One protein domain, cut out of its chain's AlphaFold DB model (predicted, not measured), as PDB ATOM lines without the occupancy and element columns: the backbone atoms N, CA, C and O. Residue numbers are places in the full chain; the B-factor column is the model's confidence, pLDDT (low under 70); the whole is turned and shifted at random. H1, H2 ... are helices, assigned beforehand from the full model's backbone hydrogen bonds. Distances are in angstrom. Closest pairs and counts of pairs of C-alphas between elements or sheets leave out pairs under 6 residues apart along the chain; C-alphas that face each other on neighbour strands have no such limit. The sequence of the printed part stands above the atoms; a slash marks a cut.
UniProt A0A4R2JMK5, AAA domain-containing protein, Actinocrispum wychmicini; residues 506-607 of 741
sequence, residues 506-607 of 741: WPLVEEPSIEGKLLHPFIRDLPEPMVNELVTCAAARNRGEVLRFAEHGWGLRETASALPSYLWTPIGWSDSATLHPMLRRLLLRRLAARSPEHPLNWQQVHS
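Overview. This is residues 506 to 607 of the 741 residues of the protein "AAA domain-containing protein" of Actinocrispum wychmicini (UniProt A0A4R2JMK5). H2 crosses H5 in the core; H1 crosses another part of H5, the H3-H4 hairpin lies across H2 from H5, and H6 lies beyond H5's end. Residues 506 to 514 stick out. The 102 printed residues, all helix by class with six named helices, H1 to H6, are compact: radius of gyration of the C-alphas 13.4 A, spans 37 by 32 by 22 A.

Arrangement. H1, residues 514 to 523, touches H5, residues 581 to 592, with H5's residues 583 to 586 alone; the closest C-alphas, Leu 519 and Leu 583, are 6.6 A apart. H2, residues 528 to 537, touches H5's residues 587 to 591 alone, about perpendicular at 87 degrees; closest C-alphas Val 535 and Leu 587, 4.9 A. H3, residues 543 to 551, and H4, residues 557 to 562, form a hairpin; closest C-alphas Ala 550 and Arg 557, 4.5 A. H6, residues 602 to 607, is near H5. Every O i to N i+4 pair is within hydrogen-bond range in H3, H5 and H6; 4 of 6 in H1, 5 of 6 in H2, 1 of 2 in H4.

Along the chain. H1 begins at C-alpha 514 (53.801, 15.018, -51.517). H5 is 16.3 A long. H6 ends at C-alpha 607 (47.137, -5.576, -29.902).

Size, cuts and confidence. The printed part has no cut. The H4 to H5 link is long. Residues 506 to 513, 553 to 561 and 571 to 573 have pLDDT under 70.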
ATOM      1  N   TRP A 506      62.590  16.007 -43.191       43.19
ATOM      2  CA  TRP A 506      61.472  16.417 -44.048       43.19
ATOM      3  C   TRP A 506      60.345  17.097 -43.244       43.19
ATOM      4  O   TRP A 506      59.685  16.409 -42.461       43.19
ATOM      5  N   PRO A 507      60.088  18.409 -43.422       35.69
ATOM      6  CA  PRO A 507      58.936  19.038 -42.807       35.69
ATOM      7  C   PRO A 507      57.681  18.548 -43.523       35.69
ATOM      8  O   PRO A 507      57.545  18.662 -44.743       35.69
ATOM      9  N   LEU A 508      56.773  17.991 -42.729       48.53
ATOM     10  CA  LEU A 508      55.350  17.919 -43.015       48.53
ATOM     11  C   LEU A 508      54.874  19.329 -43.392       48.53
ATOM     12  O   LEU A 508      54.956  20.239 -42.571       48.53
ATOM     13  N   VAL A 509      54.407  19.518 -44.621       36.34
ATOM     14  CA  VAL A 509      53.617  20.697 -44.985       36.34
ATOM     15  C   VAL A 509      52.250  20.188 -45.426       36.34
ATOM     16  O   VAL A 509      52.154  19.294 -46.274       36.34
ATOM     17  N   GLU A 510      51.226  20.697 -44.748       45.72
ATOM     18  CA  GLU A 510      49.807  20.526 -45.049       45.72
ATOM     19  C   GLU A 510      49.468  21.198 -46.398       45.72
ATOM     20  O   GLU A 510      50.101  22.182 -46.764       45.72
ATOM     21  N   GLU A 511      48.467  20.656 -47.108       38.31
ATOM     22  CA  GLU A 511      48.022  20.922 -48.504       38.31
ATOM     23  C   GLU A 511      48.656  20.039 -49.596       38.31
ATOM     24  O   GLU A 511      49.861  19.794 -49.577       38.31
ATOM     25  N   PRO A 512      47.831  19.507 -50.534       48.56
ATOM     26  CA  PRO A 512      47.807  18.095 -50.946       48.56
ATOM     27  C   PRO A 512      49.225  17.543 -51.063       48.56
ATOM     28  O   PRO A 512      49.913  17.665 -52.084       48.56
ATOM     29  N   SER A 513      49.660  17.013 -49.922       64.38
ATOM     30  CA  SER A 513      51.062  16.864 -49.581       64.38
ATOM     31  C   SER A 513      51.703  15.847 -50.507       64.38
ATOM     32  O   SER A 513      51.049  14.966 -51.065       64.38
ATOM     33  N   ILE A 514      53.008  15.944 -50.697       70.50
ATOM     34  CA  ILE A 514      53.801  15.018 -51.517       70.50
ATOM     35  C   ILE A 514      53.450  13.538 -51.239       70.50
ATOM     36  O   ILE A 514      53.499  12.717 -52.149       70.50
ATOM     37  N   GLU A 515      53.007  13.205 -50.023       73.25
ATOM     38  CA  GLU A 515      52.453  11.901 -49.646       73.25
ATOM     39  C   GLU A 515      51.294  11.434 -50.542       73.25
ATOM     40  O   GLU A 515      51.314  10.298 -51.013       73.25
ATOM     41  N   GLY A 516      50.321  12.298 -50.845       74.88
ATOM     42  CA  GLY A 516      49.228  11.983 -51.768       74.88
ATOM     43  C   GLY A 516      49.741  11.668 -53.174       74.88
ATOM     44  O   GLY A 516      49.337  10.670 -53.767       74.88
ATOM     45  N   LYS A 517      50.713  12.447 -53.672       78.00
ATOM     46  CA  LYS A 517      51.365  12.199 -54.974       78.00
ATOM     47  C   LYS A 517      52.165  10.893 -54.990       78.00
ATOM     48  O   LYS A 517      52.221  10.228 -56.019       78.00
ATOM     49  N   LEU A 518      52.775  10.516 -53.865       83.31
ATOM     50  CA  LEU A 518      53.541   9.275 -53.723       83.31
ATOM     51  C   LEU A 518      52.652   8.039 -53.565       83.31
ATOM     52  O   LEU A 518      53.041   6.962 -54.018       83.31
ATOM     53  N   LEU A 519      51.485   8.187 -52.935       83.75
ATOM     54  CA  LEU A 519      50.527   7.103 -52.745       83.75
ATOM     55  C   LEU A 519      49.700   6.853 -54.007       83.75
ATOM     56  O   LEU A 519      49.423   5.700 -54.331       83.75
ATOM     57  N   HIS A 520      49.355   7.920 -54.735       83.12
ATOM     58  CA  HIS A 520      48.469   7.883 -55.898       83.12
ATOM     59  C   HIS A 520      48.797   6.766 -56.903       83.12
ATOM     60  O   HIS A 520      47.872   6.034 -57.247       83.12
ATOM     61  N   PRO A 521      50.059   6.530 -57.332       81.44
ATOM     62  CA  PRO A 521      50.369   5.434 -58.247       81.44
ATOM     63  C   PRO A 521      49.854   4.076 -57.761       81.44
ATOM     64  O   PRO A 521      49.307   3.328 -58.557       81.44
ATOM     65  N   PHE A 522      49.976   3.773 -56.466       83.44
ATOM     66  CA  PHE A 522      49.612   2.471 -55.907       83.44
ATOM     67  C   PHE A 522      48.106   2.270 -55.731       83.44
ATOM     68  O   PHE A 522      47.654   1.130 -55.770       83.44
ATOM     69  N   ILE A 523      47.349   3.347 -55.491       84.50
ATOM     70  CA  ILE A 523      45.939   3.258 -55.073       84.50
ATOM     71  C   ILE A 523      44.941   3.838 -56.078       84.50
ATOM     72  O   ILE A 523      43.745   3.738 -55.830       84.50
ATOM     73  N   ARG A 524      45.394   4.451 -57.183       79.56
ATOM     74  CA  ARG A 524      44.528   5.156 -58.151       79.56
ATOM     75  C   ARG A 524      43.349   4.309 -58.633       79.56
ATOM     76  O   ARG A 524      42.260   4.833 -58.818       79.56
ATOM     77  N   ASP A 525      43.584   3.017 -58.825       75.62
ATOM     78  CA  ASP A 525      42.602   2.103 -59.406       75.62
ATOM     79  C   ASP A 525      41.793   1.355 -58.317       75.62
ATOM     80  O   ASP A 525      41.073   0.404 -58.618       75.62
ATOM     81  N   LEU A 526      41.913   1.761 -57.041       80.81
ATOM     82  CA  LEU A 526      41.213   1.162 -55.900       80.81
ATOM     83  C   LEU A 526      40.080   2.083 -55.409       80.81
ATOM     84  O   LEU A 526      40.309   3.281 -55.230       80.81
ATOM     85  N   PRO A 527      38.877   1.552 -55.115       82.94
ATOM     86  CA  PRO A 527      37.817   2.328 -54.478       82.94
ATOM     87  C   PRO A 527      38.244   2.868 -53.107       82.94
ATOM     88  O   PRO A 527      38.951   2.196 -52.358       82.94
ATOM     89  N   GLU A 528      37.756   4.049 -52.732       82.62
ATOM     90  CA  GLU A 528      38.100   4.700 -51.458       82.62
ATOM     91  C   GLU A 528      37.859   3.828 -50.202       82.62
ATOM     92  O   GLU A 528      38.749   3.787 -49.346       82.62
ATOM     93  N   PRO A 529      36.754   3.054 -50.082       82.19
ATOM     94  CA  PRO A 529      36.575   2.133 -48.957       82.19
ATOM     95  C   PRO A 529      37.721   1.121 -48.845       82.19
ATOM     96  O   PRO A 529      38.284   0.923 -47.772       82.19
ATOM     97  N   MET A 530      38.156   0.574 -49.983       83.50
ATOM     98  CA  MET A 530      39.259  -0.380 -50.047       83.50
ATOM     99  C   MET A 530      40.599   0.257 -49.657       83.50
ATOM    100  O   MET A 530      41.434  -0.399 -49.037       83.50
ATOM    101  N   VAL A 531      40.810   1.542 -49.955       85.19
ATOM    102  CA  VAL A 531      42.004   2.277 -49.505       85.19
ATOM    103  C   VAL A 531      42.019   2.433 -47.980       85.19
ATOM    104  O   VAL A 531      43.062   2.226 -47.358       85.19
ATOM    105  N   ASN A 532      40.882   2.759 -47.358       83.56
ATOM    106  CA  ASN A 532      40.777   2.884 -45.897       83.56
ATOM    107  C   ASN A 532      41.030   1.555 -45.179       83.56
ATOM    108  O   ASN A 532      41.676   1.504 -44.130       83.56
ATOM    109  N   GLU A 533      40.559   0.471 -45.774       86.25
ATOM    110  CA  GLU A 533      40.800  -0.888 -45.316       86.25
ATOM    111  C   GLU A 533      42.272  -1.289 -45.465       86.25
ATOM    112  O   GLU A 533      42.884  -1.800 -44.524       86.25
ATOM    113  N   LEU A 534      42.888  -0.937 -46.596       88.56
ATOM    114  CA  LEU A 534      44.306  -1.158 -46.862       88.56
ATOM    115  C   LEU A 534      45.220  -0.438 -45.849       88.56
ATOM    116  O   LEU A 534      46.275  -0.969 -45.504       88.56
ATOM    117  N   VAL A 535      44.810   0.723 -45.316       90.19
ATOM    118  CA  VAL A 535      45.519   1.405 -44.211       90.19
ATOM    119  C   VAL A 535      45.589   0.524 -42.961       90.19
ATOM    120  O   VAL A 535      46.640   0.443 -42.332       90.19
ATOM    121  N   THR A 536      44.504  -0.175 -42.620       89.88
ATOM    122  CA  THR A 536      44.487  -1.125 -41.495       89.88
ATOM    123  C   THR A 536      45.360  -2.342 -41.804       89.88
ATOM    124  O   THR A 536      46.182  -2.742 -40.981       89.88
ATOM    125  N   CYS A 537      45.253  -2.885 -43.021       89.62
ATOM    126  CA  CYS A 537      46.047  -4.032 -43.471       89.62
ATOM    127  C   CYS A 537      47.562  -3.763 -43.476       89.62
ATOM    128  O   CYS A 537      48.344  -4.703 -43.376       89.62
ATOM    129  N   ALA A 538      48.002  -2.502 -43.556       91.50
ATOM    130  CA  ALA A 538      49.421  -2.144 -43.524       91.50
ATOM    131  C   ALA A 538      50.135  -2.477 -42.201       91.50
ATOM    132  O   ALA A 538      51.367  -2.607 -42.191       91.50
ATOM    133  N   ALA A 539      49.379  -2.643 -41.109       91.69
ATOM    134  CA  ALA A 539      49.892  -3.082 -39.813       91.69
ATOM    135  C   ALA A 539      50.405  -4.530 -39.837       91.69
ATOM    136  O   ALA A 539      51.380  -4.848 -39.155       91.69
ATOM    137  N   ALA A 540      49.777  -5.389 -40.643       91.62
ATOM    138  CA  ALA A 540      50.121  -6.799 -40.761       91.62
ATOM    139  C   ALA A 540      51.508  -6.987 -41.393       91.62
ATOM    140  O   ALA A 540      51.843  -6.374 -42.410       91.62
ATOM    141  N   ARG A 541      52.323  -7.866 -40.809       90.12
ATOM    142  CA  ARG A 541      53.678  -8.207 -41.257       90.12
ATOM    143  C   ARG A 541      53.681  -8.809 -42.657       90.12
ATOM    144  O   ARG A 541      54.584  -8.484 -43.425       90.12
ATOM    145  N   ASN A 542      52.685  -9.630 -42.991       89.88
ATOM    146  CA  ASN A 542      52.568 -10.350 -44.262       89.88
ATOM    147  C   ASN A 542      51.100 -10.551 -44.690       89.88
ATOM    148  O   ASN A 542      50.162 -10.253 -43.951       89.88
ATOM    149  N   ARG A 543      50.902 -11.061 -45.908       86.19
ATOM    150  CA  ARG A 543      49.589 -11.317 -46.504       86.19
ATOM    151  C   ARG A 543      48.764 -12.328 -45.711       86.19
ATOM    152  O   ARG A 543      47.555 -12.151 -45.588       86.19
ATOM    153  N   GLY A 544      49.401 -13.351 -45.144       87.44
ATOM    154  CA  GLY A 544      48.728 -14.336 -44.301       87.44
ATOM    155  C   GLY A 544      48.060 -13.700 -43.078       87.44
ATOM    156  O   GLY A 544      46.932 -14.053 -42.747       87.44
ATOM    157  N   GLU A 545      48.717 -12.741 -42.425       89.75
ATOM    158  CA  GLU A 545      48.128 -11.963 -41.324       89.75
ATOM    159  C   GLU A 545      46.959 -11.089 -41.792       89.75
ATOM    160  O   GLU A 545      45.940 -11.039 -41.110       89.75
ATOM    161  N   VAL A 546      47.050 -10.470 -42.977       88.25
ATOM    162  CA  VAL A 546      45.934  -9.695 -43.555       88.25
ATOM    163  C   VAL A 546      44.697 -10.565 -43.774       88.25
ATOM    164  O   VAL A 546      43.595 -10.161 -43.408       88.25
ATOM    165  N   LEU A 547      44.865 -11.769 -44.331       84.62
ATOM    166  CA  LEU A 547      43.753 -12.698 -44.550       84.62
ATOM    167  C   LEU A 547      43.093 -13.112 -43.225       84.62
ATOM    168  O   LEU A 547      41.869 -13.094 -43.125       84.62
ATOM    169  N   ARG A 548      43.887 -13.395 -42.183       84.75
ATOM    170  CA  ARG A 548      43.366 -13.747 -40.850       84.75
ATOM    171  C   ARG A 548      42.656 -12.586 -40.165       84.75
ATOM    172  O   ARG A 548      41.577 -12.766 -39.606       84.75
ATOM    173  N   PHE A 549      43.237 -11.391 -40.244       81.62
ATOM    174  CA  PHE A 549      42.622 -10.167 -39.738       81.62
ATOM    175  C   PHE A 549      41.248  -9.938 -40.389       81.62
ATOM    176  O   PHE A 549      40.281  -9.559 -39.728       81.62
ATOM    177  N   ALA A 550      41.136 -10.253 -41.682       78.44
ATOM    178  CA  ALA A 550      39.912 -10.103 -42.449       78.44
ATOM    179  C   ALA A 550      38.826 -11.152 -42.137       78.44
ATOM    180  O   ALA A 550      37.635 -10.839 -42.197       78.44
ATOM    181  N   GLU A 551      39.202 -12.375 -41.756       77.69
ATOM    182  CA  GLU A 551      38.263 -13.434 -41.357       77.69
ATOM    183  C   GLU A 551      37.499 -13.114 -40.062       77.69
ATOM    184  O   GLU A 551      36.393 -13.617 -39.864       77.69
ATOM    185  N   HIS A 552      38.039 -12.241 -39.207       71.75
ATOM    186  CA  HIS A 552      37.495 -11.954 -37.876       71.75
ATOM    187  C   HIS A 552      36.334 -10.941 -37.842       71.75
ATOM    188  O   HIS A 552      35.880 -10.566 -36.763       71.75
ATOM    189  N   GLY A 553      35.821 -10.506 -39.000       58.34
ATOM    190  CA  GLY A 553      34.567  -9.742 -39.076       58.34
ATOM    191  C   GLY A 553      34.697  -8.218 -38.997       58.34
ATOM    192  O   GLY A 553      33.686  -7.535 -38.870       58.34
ATOM    193  N   TRP A 554      35.898  -7.659 -39.162       65.94
ATOM    194  CA  TRP A 554      36.134  -6.204 -39.214       65.94
ATOM    195  C   TRP A 554      35.729  -5.539 -40.548       65.94
ATOM    196  O   TRP A 554      36.231  -4.473 -40.884       65.94
ATOM    197  N   GLY A 555      34.863  -6.178 -41.346       60.78
ATOM    198  CA  GLY A 555      34.429  -5.687 -42.664       60.78
ATOM    199  C   GLY A 555      35.427  -5.901 -43.814       60.78
ATOM    200  O   GLY A 555      35.098  -5.619 -44.954       60.78
ATOM    201  N   LEU A 556      36.606  -6.469 -43.543       64.69
ATOM    202  CA  LEU A 556      37.736  -6.546 -44.487       64.69
ATOM    203  C   LEU A 556      37.749  -7.794 -45.388       64.69
ATOM    204  O   LEU A 556      38.649  -7.950 -46.211       64.69
ATOM    205  N   ARG A 557      36.816  -8.738 -45.204       63.66
ATOM    206  CA  ARG A 557      36.902 -10.090 -45.792       63.66
ATOM    207  C   ARG A 557      36.840 -10.094 -47.317       63.66
ATOM    208  O   ARG A 557      37.657 -10.749 -47.966       63.66
ATOM    209  N   GLU A 558      35.887  -9.362 -47.884       64.00
ATOM    210  CA  GLU A 558      35.753  -9.246 -49.339       64.00
ATOM    211  C   GLU A 558      36.954  -8.490 -49.921       64.00
ATOM    212  O   GLU A 558      37.546  -8.922 -50.907       64.00
ATOM    213  N   THR A 559      37.421  -7.457 -49.225       66.75
ATOM    214  CA  THR A 559      38.545  -6.622 -49.651       66.75
ATOM    215  C   THR A 559      39.893  -7.330 -49.617       66.75
ATOM    216  O   THR A 559      40.635  -7.263 -50.590       66.75
ATOM    217  N   ALA A 560      40.232  -8.048 -48.543       66.12
ATOM    218  CA  ALA A 560      41.530  -8.714 -48.397       66.12
ATOM    219  C   ALA A 560      41.773  -9.791 -49.467       66.12
ATOM    220  O   ALA A 560      42.907  -9.980 -49.912       66.12
ATOM    221  N   SER A 561      40.708 -10.471 -49.903       67.25
ATOM    222  CA  SER A 561      40.766 -11.423 -51.020       67.25
ATOM    223  C   SER A 561      40.791 -10.736 -52.393       67.25
ATOM    224  O   SER A 561      41.371 -11.283 -53.329       67.25
ATOM    225  N   ALA A 562      40.235  -9.523 -52.494       72.12
ATOM    226  CA  ALA A 562      40.204  -8.704 -53.704       72.12
ATOM    227  C   ALA A 562      41.433  -7.789 -53.894       72.12
ATOM    228  O   ALA A 562      41.575  -7.182 -54.958       72.12
ATOM    229  N   LEU A 563      42.330  -7.675 -52.901       78.25
ATOM    230  CA  LEU A 563      43.522  -6.830 -53.004       78.25
ATOM    231  C   LEU A 563      44.423  -7.284 -54.169       78.25
ATOM    232  O   LEU A 563      44.847  -8.443 -54.197       78.25
ATOM    233  N   PRO A 564      44.790  -6.380 -55.098       77.56
ATOM    234  CA  PRO A 564      45.600  -6.751 -56.250       77.56
ATOM    235  C   PRO A 564      46.971  -7.331 -55.883       77.56
ATOM    236  O   PRO A 564      47.677  -6.813 -55.017       77.56
ATOM    237  N   SER A 565      47.396  -8.362 -56.621       76.00
ATOM    238  CA  SER A 565      48.699  -9.040 -56.480       76.00
ATOM    239  C   SER A 565      49.900  -8.086 -56.565       76.00
ATOM    240  O   SER A 565      50.934  -8.328 -55.947       76.00
ATOM    241  N   TYR A 566      49.756  -6.979 -57.296       77.31
ATOM    242  CA  TYR A 566      50.806  -5.988 -57.523       77.31
ATOM    243  C   TYR A 566      51.141  -5.135 -56.299       77.31
ATOM    244  O   TYR A 566      52.179  -4.473 -56.281       77.31
ATOM    245  N   LEU A 567      50.267  -5.125 -55.288       82.31
ATOM    246  CA  LEU A 567      50.530  -4.454 -54.016       82.31
ATOM    247  C   LEU A 567      51.540  -5.232 -53.166       82.31
ATOM    248  O   LEU A 567      52.061  -4.682 -52.198       82.31
ATOM    249  N   TRP A 568      51.816  -6.492 -53.515       83.06
ATOM    250  CA  TRP A 568      52.606  -7.420 -52.717       83.06
ATOM    251  C   TRP A 568      54.002  -7.640 -53.303       83.06
ATOM    252  O   TRP A 568      54.212  -7.625 -54.514       83.06
ATOM    253  N   THR A 569      54.983  -7.828 -52.424       79.56
ATOM    254  CA  THR A 569      56.386  -8.095 -52.749       79.56
ATOM    255  C   THR A 569      56.865  -9.339 -51.981       79.56
ATOM    256  O   THR A 569      56.741  -9.362 -50.750       79.56
ATOM    257  N   PRO A 570      57.417 -10.365 -52.661       72.56
ATOM    258  CA  PRO A 570      57.480 -10.514 -54.121       72.56
ATOM    259  C   PRO A 570      56.078 -10.557 -54.749       72.56
ATOM    260  O   PRO A 570      55.110 -10.920 -54.083       72.56
ATOM    261  N   ILE A 571      55.975 -10.165 -56.022       65.50
ATOM    262  CA  ILE A 571      54.696 -10.163 -56.747       65.50
ATOM    263  C   ILE A 571      54.174 -11.597 -56.808       65.50
ATOM    264  O   ILE A 571      54.855 -12.486 -57.322       65.50
ATOM    265  N   GLY A 572      52.971 -11.823 -56.284       61.06
ATOM    266  CA  GLY A 572      52.355 -13.144 -56.233       61.06
ATOM    267  C   GLY A 572      51.452 -13.336 -55.019       61.06
ATOM    268  O   GLY A 572      51.185 -12.409 -54.261       61.06
ATOM    269  N   TRP A 573      50.983 -14.572 -54.849       58.94
ATOM    270  CA  TRP A 573      49.985 -14.957 -53.846       58.94
ATOM    271  C   TRP A 573      50.596 -15.762 -52.692       58.94
ATOM    272  O   TRP A 573      49.942 -16.637 -52.136       58.94
ATOM    273  N   SER A 574      51.851 -15.481 -52.326       72.88
ATOM    274  CA  SER A 574      52.457 -16.103 -51.142       72.88
ATOM    275  C   SER A 574      51.864 -15.508 -49.867       72.88
ATOM    276  O   SER A 574      51.727 -14.288 -49.765       72.88
ATOM    277  N   ASP A 575      51.587 -16.341 -48.868       75.06
ATOM    278  CA  ASP A 575      51.185 -15.873 -47.535       75.06
ATOM    279  C   ASP A 575      52.305 -15.080 -46.848       75.06
ATOM    280  O   ASP A 575      52.033 -14.195 -46.039       75.06
ATOM    281  N   SER A 576      53.563 -15.337 -47.221       81.38
ATOM    282  CA  SER A 576      54.729 -14.576 -46.758       81.38
ATOM    283  C   SER A 576      54.957 -13.262 -47.511       81.38
ATOM    284  O   SER A 576      55.844 -12.499 -47.130       81.38
ATOM    285  N   ALA A 577      54.191 -12.978 -48.572       83.25
ATOM    286  CA  ALA A 577      54.342 -11.735 -49.317       83.25
ATOM    287  C   ALA A 577      53.972 -10.537 -48.435       83.25
ATOM    288  O   ALA A 577      53.050 -10.599 -47.623       83.25
ATOM    289  N   THR A 578      54.689  -9.433 -48.595       87.06
ATOM    290  CA  THR A 578      54.492  -8.215 -47.797       87.06
ATOM    291  C   THR A 578      53.988  -7.092 -48.685       87.06
ATOM    292  O   THR A 578      54.254  -7.097 -49.885       87.06
ATOM    293  N   LEU A 579      53.246  -6.129 -48.136       88.25
ATOM    294  CA  LEU A 579      52.898  -4.937 -48.909       88.25
ATOM    295  C   LEU A 579      54.170  -4.228 -49.376       88.25
ATOM    296  O   LEU A 579      55.138  -4.130 -48.619       88.25
ATOM    297  N   HIS A 580      54.139  -3.711 -50.603       86.12
ATOM    298  CA  HIS A 580      55.260  -3.012 -51.215       86.12
ATOM    299  C   HIS A 580      55.844  -1.983 -50.226       86.12
ATOM    300  O   HIS A 580      55.083  -1.148 -49.723       86.12
ATOM    301  N   PRO A 581      57.161  -1.986 -49.932       85.12
ATOM    302  CA  PRO A 581      57.715  -1.260 -48.784       85.12
ATOM    303  C   PRO A 581      57.362   0.231 -48.740       85.12
ATOM    304  O   PRO A 581      57.032   0.768 -47.683       85.12
ATOM    305  N   MET A 582      57.371   0.896 -49.902       84.62
ATOM    306  CA  MET A 582      56.979   2.305 -50.010       84.62
ATOM    307  C   MET A 582      55.489   2.522 -49.711       84.62
ATOM    308  O   MET A 582      55.138   3.424 -48.958       84.62
ATOM    309  N   LEU A 583      54.616   1.675 -50.260       88.00
ATOM    310  CA  LEU A 583      53.175   1.740 -50.029       88.00
ATOM    311  C   LEU A 583      52.870   1.503 -48.549       88.00
ATOM    312  O   LEU A 583      52.200   2.315 -47.916       88.00
ATOM    313  N   ARG A 584      53.425   0.423 -47.987       88.56
ATOM    314  CA  ARG A 584      53.256   0.065 -46.580       88.56
ATOM    315  C   ARG A 584      53.653   1.218 -45.660       88.56
ATOM    316  O   ARG A 584      52.909   1.541 -44.744       88.56
ATOM    317  N   ARG A 585      54.781   1.879 -45.936       84.44
ATOM    318  CA  ARG A 585      55.253   3.042 -45.171       84.44
ATOM    319  C   ARG A 585      54.250   4.197 -45.171       84.44
ATOM    320  O   ARG A 585      53.969   4.743 -44.110       84.44
ATOM    321  N   LEU A 586      53.721   4.577 -46.334       85.38
ATOM    322  CA  LEU A 586      52.740   5.665 -46.429       85.38
ATOM    323  C   LEU A 586      51.432   5.309 -45.705       85.38
ATOM    324  O   LEU A 586      50.862   6.129 -44.994       85.38
ATOM    325  N   LEU A 587      50.977   4.063 -45.830       89.06
ATOM    326  CA  LEU A 587      49.763   3.594 -45.164       89.06
ATOM    327  C   LEU A 587      49.918   3.514 -43.641       89.06
ATOM    328  O   LEU A 587      49.008   3.905 -42.920       89.06
ATOM    329  N   LEU A 588      51.074   3.072 -43.141       88.19
ATOM    330  CA  LEU A 588      51.368   3.053 -41.707       88.19
ATOM    331  C   LEU A 588      51.369   4.457 -41.096       88.19
ATOM    332  O   LEU A 588      50.913   4.622 -39.970       88.19
ATOM    333  N   ARG A 589      51.808   5.481 -41.839       83.94
ATOM    334  CA  ARG A 589      51.681   6.880 -41.399       83.94
ATOM    335  C   ARG A 589      50.221   7.298 -41.271       83.94
ATOM    336  O   ARG A 589      49.840   7.874 -40.259       83.94
ATOM    337  N   ARG A 590      49.381   6.940 -42.247       86.69
ATOM    338  CA  ARG A 590      47.930   7.167 -42.156       86.69
ATOM    339  C   ARG A 590      47.293   6.422 -40.985       86.69
ATOM    340  O   ARG A 590      46.396   6.965 -40.352       86.69
ATOM    341  N   LEU A 591      47.752   5.205 -40.685       89.75
ATOM    342  CA  LEU A 591      47.297   4.442 -39.521       89.75
ATOM    343  C   LEU A 591      47.716   5.119 -38.210       89.75
ATOM    344  O   LEU A 591      46.895   5.247 -37.307       89.75
ATOM    345  N   ALA A 592      48.966   5.581 -38.123       86.19
ATOM    346  CA  ALA A 592      49.502   6.290 -36.961       86.19
ATOM    347  C   ALA A 592      48.785   7.624 -36.703       86.19
ATOM    348  O   ALA A 592      48.615   8.000 -35.548       86.19
ATOM    349  N   ALA A 593      48.331   8.302 -37.762       84.81
ATOM    350  CA  ALA A 593      47.575   9.550 -37.688       84.81
ATOM    351  C   ALA A 593      46.080   9.365 -37.351       84.81
ATOM    352  O   ALA A 593      45.360  10.356 -37.212       84.81
ATOM    353  N   ARG A 594      45.569   8.126 -37.239       88.38
ATOM    354  CA  ARG A 594      44.172   7.901 -36.832       88.38
ATOM    355  C   ARG A 594      43.956   8.381 -35.398       88.38
ATOM    356  O   ARG A 594      44.778   8.129 -34.523       88.38
ATOM    357  N   SER A 595      42.796   8.998 -35.159       87.44
ATOM    358  CA  SER A 595      42.368   9.377 -33.810       87.44
ATOM    359  C   SER A 595      42.430   8.172 -32.854       87.44
ATOM    360  O   SER A 595      42.023   7.073 -33.252       87.44
ATOM    361  N   PRO A 596      42.849   8.361 -31.588       87.00
ATOM    362  CA  PRO A 596      42.757   7.329 -30.556       87.00
ATOM    363  C   PRO A 596      41.336   6.782 -30.358       87.00
ATOM    364  O   PRO A 596      41.172   5.647 -29.927       87.00
ATOM    365  N   GLU A 597      40.299   7.542 -30.712       89.69
ATOM    366  CA  GLU A 597      38.900   7.100 -30.621       89.69
ATOM    367  C   GLU A 597      38.471   6.192 -31.786       89.69
ATOM    368  O   GLU A 597      37.403   5.582 -31.746       89.69
ATOM    369  N   HIS A 598      39.284   6.082 -32.842       88.94
ATOM    370  CA  HIS A 598      38.962   5.240 -33.988       88.94
ATOM    371  C   HIS A 598      38.970   3.753 -33.576       88.94
ATOM    372  O   HIS A 598      39.962   3.293 -33.008       88.94
ATOM    373  N   PRO A 599      37.937   2.954 -33.915       87.81
ATOM    374  CA  PRO A 599      37.840   1.550 -33.486       87.81
ATOM    375  C   PRO A 599      38.983   0.673 -34.021       87.81
ATOM    376  O   PRO A 599      39.347  -0.326 -33.415       87.81
ATOM    377  N   LEU A 600      39.569   1.078 -35.151       89.38
ATOM    378  CA  LEU A 600      40.752   0.473 -35.775       89.38
ATOM    379  C   LEU A 600      41.968   1.415 -35.713       89.38
ATOM    380  O   LEU A 600      42.578   1.721 -36.742       89.38
ATOM    381  N   ASN A 601      42.251   1.992 -34.546       91.38
ATOM    382  CA  ASN A 601      43.464   2.788 -34.330       91.38
ATOM    383  C   ASN A 601      44.722   1.890 -34.242       91.38
ATOM    384  O   ASN A 601      44.623   0.663 -34.191       91.38
ATOM    385  N   TRP A 602      45.907   2.510 -34.212       92.38
ATOM    386  CA  TRP A 602      47.199   1.814 -34.118       92.38
ATOM    387  C   TRP A 602      47.253   0.769 -32.995       92.38
ATOM    388  O   TRP A 602      47.649  -0.373 -33.230       92.38
ATOM    389  N   GLN A 603      46.826   1.153 -31.788       93.38
ATOM    390  CA  GLN A 603      46.887   0.307 -30.601       93.38
ATOM    391  C   GLN A 603      45.972  -0.913 -30.741       93.38
ATOM    392  O   GLN A 603      46.428  -2.035 -30.565       93.38
ATOM    393  N   GLN A 604      44.713  -0.712 -31.136       92.50
ATOM    394  CA  GLN A 604      43.738  -1.795 -31.294       92.50
ATOM    395  C   GLN A 604      44.179  -2.821 -32.343       92.50
ATOM    396  O   GLN A 604      44.104  -4.027 -32.114       92.50
ATOM    397  N   VAL A 605      44.684  -2.350 -33.487       92.69
ATOM    398  CA  VAL A 605      45.109  -3.230 -34.582       92.69
ATOM    399  C   VAL A 605      46.335  -4.052 -34.182       92.69
ATOM    400  O   VAL A 605      46.351  -5.266 -34.386       92.69
ATOM    401  N   HIS A 606      47.354  -3.421 -33.591       94.06
ATOM    402  CA  HIS A 606      48.566  -4.131 -33.187       94.06
ATOM    403  C   HIS A 606      48.360  -5.040 -31.971       94.06
ATOM    404  O   HIS A 606      48.937  -6.122 -31.961       94.06
ATOM    405  N   SER A 607      47.506  -4.679 -31.008       94.69
ATOM    406  CA  SER A 607      47.137  -5.576 -29.902       94.69
ATOM    407  C   SER A 607      46.414  -6.824 -30.404       94.69
ATOM    408  O   SER A 607      46.769  -7.931 -30.016       94.69
TER     409      SER A 607